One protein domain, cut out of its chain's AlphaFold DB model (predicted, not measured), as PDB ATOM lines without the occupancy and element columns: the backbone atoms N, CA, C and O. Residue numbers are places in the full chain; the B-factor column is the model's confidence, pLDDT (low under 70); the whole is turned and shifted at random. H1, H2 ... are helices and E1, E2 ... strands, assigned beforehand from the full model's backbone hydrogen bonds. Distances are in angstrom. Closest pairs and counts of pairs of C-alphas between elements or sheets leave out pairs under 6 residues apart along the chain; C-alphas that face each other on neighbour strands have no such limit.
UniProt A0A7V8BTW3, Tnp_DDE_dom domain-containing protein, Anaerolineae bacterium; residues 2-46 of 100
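AT A GLANCE: This is residues 2 to 46 of the 100 residues of the protein "Tnp_DDE_dom domain-containing protein" of Anaerolineae bacterium (UniProt A0A7V8BTW3). There is little regular structure here: two short strands, E1 and E2, lie side by side, helix H1 packs on E2, and residues 2 to 9 and 36 to 46 have no named element. The 45 printed residues hold E1, H1, E2 in chain order, a mixed class with 17 residues in named elements; the sheet, E1 = E2, is parallel. The whole is only just compact, close to loose, with a radius of gyration of the C-alphas of 10.7 A, and elongated, 32 by 17 by 15 A.

IN THESE COORDINATES: Find C-alpha 10 at (-33.881, -23.660, -13.381), where E1, residues 10 to 12, begins. E2, residues 33 to 35, ends at (-37.554, -19.085, -18.442). H1, residues 20 to 30, runs 14.7 A from (-45.815, -13.150, -14.328).

HOW THE PARTS SIT: Look at E1 and E2, parallel at 21 degrees: N 11 and O 33 are within hydrogen-bond range at 2.9 A. E1, H1, E2 form a strand-helix-strand unit, parallel strands joined through a helix, with a right-handed crossover. The closest C-alphas of H1 and E2, Gln 27 and Ala 33, are 5.7 A apart. In H1 every O i to N i+4 pair is within range.

THE WHOLE: The C-alphas farthest apart, Ala 4 and Asn 41, are 33.1 A apart. The printed part has no cut; no link is long. Residues 2 to 5, 16 to 17, 30 and 38 to 45 have pLDDT under 70.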
ATOM      1  N   ARG A   2     -44.861 -30.328  -5.817       40.59
ATOM      2  CA  ARG A   2     -43.487 -29.808  -5.766       40.59
ATOM      3  C   ARG A   2     -42.663 -30.685  -6.703       40.59
ATOM      4  O   ARG A   2     -42.647 -31.897  -6.499       40.59
ATOM      5  N   ALA A   3     -42.041 -30.125  -7.736       55.62
ATOM      6  CA  ALA A   3     -40.950 -30.859  -8.361       55.62
ATOM      7  C   ALA A   3     -39.856 -30.922  -7.288       55.62
ATOM      8  O   ALA A   3     -39.477 -29.878  -6.764       55.62
ATOM      9  N   ALA A   4     -39.434 -32.116  -6.875       67.31
ATOM     10  CA  ALA A   4     -38.360 -32.295  -5.898       67.31
ATOM     11  C   ALA A   4     -37.006 -31.973  -6.554       67.31
ATOM     12  O   ALA A   4     -36.154 -32.839  -6.718       67.31
ATOM     13  N   LEU A   5     -36.867 -30.739  -7.032       67.38
ATOM     14  CA  LEU A   5     -35.649 -30.227  -7.628       67.38
ATOM     15  C   LEU A   5     -34.816 -29.556  -6.530       67.38
ATOM     16  O   LEU A   5     -35.398 -28.923  -5.646       67.38
ATOM     17  N   PRO A   6     -33.481 -29.692  -6.559       76.94
ATOM     18  CA  PRO A   6     -32.608 -28.976  -5.637       76.94
ATOM     19  C   PRO A   6     -32.826 -27.462  -5.704       76.94
ATOM     20  O   PRO A   6     -33.167 -26.923  -6.762       76.94
ATOM     21  N   ASP A   7     -32.573 -26.769  -4.599       73.62
ATOM     22  CA  ASP A   7     -32.682 -25.312  -4.547       73.62
ATOM     23  C   ASP A   7     -31.805 -24.635  -5.612       73.62
ATOM     24  O   ASP A   7     -30.673 -25.046  -5.875       73.62
ATOM     25  N   GLY A   8     -32.349 -23.597  -6.256       73.19
ATOM     26  CA  GLY A   8     -31.682 -22.895  -7.357       73.19
ATOM     27  C   GLY A   8     -31.804 -23.583  -8.722       73.19
ATOM     28  O   GLY A   8     -31.232 -23.096  -9.701       73.19
ATOM     29  N   SER A   9     -32.562 -24.680  -8.820       74.25
ATOM     30  CA  SER A   9     -32.860 -25.325 -10.100       74.25
ATOM     31  C   SER A   9     -33.619 -24.395 -11.046       74.25
ATOM     32  O   SER A   9     -34.528 -23.657 -10.661       74.25
ATOM     33  N   GLN A  10     -33.265 -24.462 -12.327       75.69
ATOM     34  CA  GLN A  10     -33.881 -23.660 -13.381       75.69
ATOM     35  C   GLN A  10     -34.598 -24.571 -14.368       75.69
ATOM     36  O   GLN A  10     -34.041 -25.578 -14.807       75.69
ATOM     37  N   VAL A  11     -35.821 -24.201 -14.741       76.12
ATOM     38  CA  VAL A  11     -36.595 -24.910 -15.760       76.12
ATOM     39  C   VAL A  11     -36.732 -24.011 -16.979       76.12
ATOM     40  O   VAL A  11     -37.392 -22.970 -16.963       76.12
ATOM     41  N   ILE A  12     -36.096 -24.448 -18.060       76.94
ATOM     42  CA  ILE A  12     -36.173 -23.797 -19.364       76.94
ATOM     43  C   ILE A  12     -37.335 -24.427 -20.122       76.94
ATOM     44  O   ILE A  12     -37.383 -25.645 -20.285       76.94
ATOM     45  N   ALA A  13     -38.270 -23.601 -20.585       72.81
ATOM     46  CA  ALA A  13     -39.433 -24.068 -21.321       72.81
ATOM     47  C   ALA A  13     -39.693 -23.169 -22.531       72.81
ATOM     48  O   ALA A  13     -39.859 -21.958 -22.395       72.81
ATOM     49  N   ASP A  14     -39.807 -23.767 -23.718       72.38
ATOM     50  CA  ASP A  14     -40.198 -23.037 -24.926       72.38
ATOM     51  C   ASP A  14     -41.723 -22.867 -24.983       72.38
ATOM     52  O   ASP A  14     -42.436 -23.529 -25.734       72.38
ATOM     53  N   LYS A  15     -42.246 -21.998 -24.109       70.31
ATOM     54  CA  LYS A  15     -43.659 -21.606 -24.094       70.31
ATOM     55  C   LYS A  15     -43.802 -20.161 -24.557       70.31
ATOM     56  O   LYS A  15     -43.150 -19.264 -24.026       70.31
ATOM     57  N   GLY A  16     -44.701 -19.931 -25.517       62.59
ATOM     58  CA  GLY A  16     -44.923 -18.612 -26.123       62.59
ATOM     59  C   GLY A  16     -45.628 -17.585 -25.229       62.59
ATOM     60  O   GLY A  16     -45.592 -16.395 -25.535       62.59
ATOM     61  N   TYR A  17     -46.269 -18.020 -24.139       63.44
ATOM     62  CA  TYR A  17     -46.851 -17.124 -23.140       63.44
ATOM     63  C   TYR A  17     -46.859 -17.775 -21.754       63.44
ATOM     64  O   TYR A  17     -47.409 -18.863 -21.557       63.44
ATOM     65  N   VAL A  18     -46.268 -17.088 -20.782       72.19
ATOM     66  CA  VAL A  18     -46.377 -17.406 -19.360       72.19
ATOM     67  C   VAL A  18     -46.658 -16.095 -18.634       72.19
ATOM     68  O   VAL A  18     -46.029 -15.079 -18.916       72.19
ATOM     69  N   SER A  19     -47.658 -16.093 -17.754       75.50
ATOM     70  CA  SER A  19     -47.974 -14.912 -16.955       75.50
ATOM     71  C   SER A  19     -46.927 -14.723 -15.858       75.50
ATOM     72  O   SER A  19     -46.419 -15.704 -15.311       75.50
ATOM     73  N   ALA A  20     -46.670 -13.470 -15.474       76.56
ATOM     74  CA  ALA A  20     -45.815 -13.150 -14.328       76.56
ATOM     75  C   ALA A  20     -46.283 -13.872 -13.050       76.56
ATOM     76  O   ALA A  20     -45.470 -14.369 -12.276       76.56
ATOM     77  N   TRP A  21     -47.602 -14.029 -12.885       80.69
ATOM     78  CA  TRP A  21     -48.195 -14.798 -11.792       80.69
ATOM     79  C   TRP A  21     -47.766 -16.270 -11.793       80.69
ATOM     80  O   TRP A  21     -47.414 -16.805 -10.750       80.69
ATOM     81  N   ASN A  22     -47.726 -16.927 -12.956       78.19
ATOM     82  CA  ASN A  22     -47.271 -18.315 -13.045       78.19
ATOM     83  C   ASN A  22     -45.767 -18.451 -12.769       78.19
ATOM     84  O   ASN A  22     -45.370 -19.421 -12.124       78.19
ATOM     85  N   CYS A  23     -44.942 -17.488 -13.199       77.38
ATOM     86  CA  CYS A  23     -43.528 -17.441 -12.808       77.38
ATOM     87  C   CYS A  23     -43.375 -17.301 -11.291       77.38
ATOM     88  O   CYS A  23     -42.620 -18.053 -10.679       77.38
ATOM     89  N   LEU A  24     -44.133 -16.386 -10.678       81.06
ATOM     90  CA  LEU A  24     -44.112 -16.168  -9.235       81.06
ATOM     91  C   LEU A  24     -44.558 -17.418  -8.469       81.06
ATOM     92  O   LEU A  24     -43.899 -17.820  -7.515       81.06
ATOM     93  N   LEU A  25     -45.642 -18.069  -8.898       82.06
ATOM     94  CA  LEU A  25     -46.112 -19.310  -8.284       82.06
ATOM     95  C   LEU A  25     -45.079 -20.437  -8.408       82.06
ATOM     96  O   LEU A  25     -44.865 -21.168  -7.441       82.06
ATOM     97  N   ALA A  26     -44.422 -20.578  -9.562       77.44
ATOM     98  CA  ALA A  26     -43.365 -21.571  -9.752       77.44
ATOM     99  C   ALA A  26     -42.161 -21.312  -8.835       77.44
ATOM    100  O   ALA A  26     -41.636 -22.254  -8.239       77.44
ATOM    101  N   GLN A  27     -41.787 -20.046  -8.646       77.81
ATOM    102  CA  GLN A  27     -40.726 -19.667  -7.724       77.81
ATOM    103  C   GLN A  27     -41.123 -19.940  -6.264       77.81
ATOM    104  O   GLN A  27     -40.388 -20.609  -5.548       77.81
ATOM    105  N   LEU A  28     -42.298 -19.481  -5.824       79.25
ATOM    106  CA  LEU A  28     -42.736 -19.593  -4.426       79.25
ATOM    107  C   LEU A  28     -43.030 -21.034  -3.996       79.25
ATOM    108  O   LEU A  28     -42.683 -21.437  -2.889       79.25
ATOM    109  N   TYR A  29     -43.691 -21.814  -4.853       78.12
ATOM    110  CA  TYR A  29     -44.160 -23.155  -4.493       78.12
ATOM    111  C   TYR A  29     -43.280 -24.279  -5.032       78.12
ATOM    112  O   TYR A  29     -43.328 -25.389  -4.497       78.12
ATOM    113  N   GLY A  30     -42.519 -24.017  -6.095       67.56
ATOM    114  CA  GLY A  30     -41.650 -24.994  -6.743       67.56
ATOM    115  C   GLY A  30     -40.160 -24.748  -6.534       67.56
ATOM    116  O   GLY A  30     -39.395 -25.657  -6.820       67.56
ATOM    117  N   ASN A  31     -39.756 -23.566  -6.050       71.38
ATOM    118  CA  ASN A  31     -38.369 -23.085  -6.064       71.38
ATOM    119  C   ASN A  31     -37.709 -23.196  -7.450       71.38
ATOM    120  O   ASN A  31     -36.540 -23.550  -7.589       71.38
ATOM    121  N   ILE A  32     -38.507 -22.931  -8.487       73.19
ATOM    122  CA  ILE A  32     -38.134 -23.083  -9.891       73.19
ATOM    123  C   ILE A  32     -38.239 -21.735 -10.587       73.19
ATOM    124  O   ILE A  32     -39.318 -21.140 -10.629       73.19
ATOM    125  N   ALA A  33     -37.151 -21.326 -11.237       74.25
ATOM    126  CA  ALA A  33     -37.189 -20.230 -12.194       74.25
ATOM    127  C   ALA A  33     -37.707 -20.744 -13.546       74.25
ATOM    128  O   ALA A  33     -37.089 -21.621 -14.157       74.25
ATOM    129  N   LEU A  34     -38.839 -20.202 -14.007       73.56
ATOM    130  CA  LEU A  34     -39.360 -20.444 -15.353       73.56
ATOM    131  C   LEU A  34     -38.770 -19.425 -16.324       73.56
ATOM    132  O   LEU A  34     -38.982 -18.227 -16.159       73.56
ATOM    133  N   ILE A  35     -38.097 -19.916 -17.363       75.62
ATOM    134  CA  ILE A  35     -37.554 -19.085 -18.442       75.62
ATOM    135  C   ILE A  35     -38.381 -19.330 -19.714       75.62
ATOM    136  O   ILE A  35     -38.084 -20.273 -20.455       75.62
ATOM    137  N   PRO A  36     -39.453 -18.548 -19.955       72.94
ATOM    138  CA  PRO A  36     -40.240 -18.622 -21.179       72.94
ATOM    139  C   PRO A  36     -39.556 -17.884 -22.336       72.94
ATOM    140  O   PRO A  36     -38.585 -17.142 -22.168       72.94
ATOM    141  N   ARG A  37     -40.132 -18.006 -23.534       71.19
ATOM    142  CA  ARG A  37     -39.743 -17.162 -24.661       71.19
ATOM    143  C   ARG A  37     -40.274 -15.741 -24.468       71.19
ATOM    144  O   ARG A  37     -41.400 -15.431 -24.851       71.19
ATOM    145  N   TYR A  38     -39.448 -14.865 -23.906       68.75
ATOM    146  CA  TYR A  38     -39.753 -13.439 -23.808       68.75
ATOM    147  C   TYR A  38     -39.813 -12.790 -25.199       68.75
ATOM    148  O   TYR A  38     -38.942 -13.006 -26.045       68.75
ATOM    149  N   ARG A  39     -40.838 -11.963 -25.446       65.69
ATOM    150  CA  ARG A  39     -40.808 -11.008 -26.566       65.69
ATOM    151  C   ARG A  39     -39.903  -9.840 -26.181       65.69
ATOM    152  O   ARG A  39     -39.839  -9.486 -25.009       65.69
ATOM    153  N   HIS A  40     -39.273  -9.197 -27.162       63.91
ATOM    154  CA  HIS A  40     -38.334  -8.099 -26.894       63.91
ATOM    155  C   HIS A  40     -38.962  -6.914 -26.123       63.91
ATOM    156  O   HIS A  40     -38.239  -6.140 -25.511       63.91
ATOM    157  N   ASN A  41     -40.294  -6.772 -26.163       65.88
ATOM    158  CA  ASN A  41     -41.058  -5.724 -25.475       65.88
ATOM    159  C   ASN A  41     -41.535  -6.114 -24.064       65.88
ATOM    160  O   ASN A  41     -42.322  -5.385 -23.466       65.88
ATOM    161  N   MET A  42     -41.147  -7.280 -23.541       67.62
ATOM    162  CA  MET A  42     -41.534  -7.705 -22.190       67.62
ATOM    163  C   MET A  42     -40.520  -7.202 -21.159       67.62
ATOM    164  O   MET A  42     -39.317  -7.321 -21.370       67.62
ATOM    165  N   ALA A  43     -41.020  -6.673 -20.039       63.12
ATOM    166  CA  ALA A  43     -40.217  -6.011 -19.004       63.12
ATOM    167  C   ALA A  43     -39.124  -6.904 -18.379       63.12
ATOM    168  O   ALA A  43     -38.071  -6.401 -18.002       63.12
ATOM    169  N   ASP A  44     -39.338  -8.221 -18.329       66.75
ATOM    170  CA  ASP A  44     -38.415  -9.188 -17.713       66.75
ATOM    171  C   ASP A  44     -37.410  -9.804 -18.705       66.75
ATOM    172  O   ASP A  44     -36.802 -10.840 -18.436       66.75
ATOM    173  N   PHE A  45     -37.239  -9.199 -19.882       67.94
ATOM    174  CA  PHE A  45     -36.322  -9.702 -20.899       67.94
ATOM    175  C   PHE A  45     -34.857  -9.633 -20.433       67.94
ATOM    176  O   PHE A  45     -34.300  -8.555 -20.222       67.94
ATOM    177  N   ARG A  46     -34.192 -10.794 -20.358       74.81
ATOM    178  CA  ARG A  46     -32.740 -10.907 -20.161       74.81
ATOM    179  C   ARG A  46     -32.093 -11.616 -21.345       74.81
ATOM    180  O   ARG A  46     -32.519 -12.694 -21.756       74.81
TER     181      ARG A  46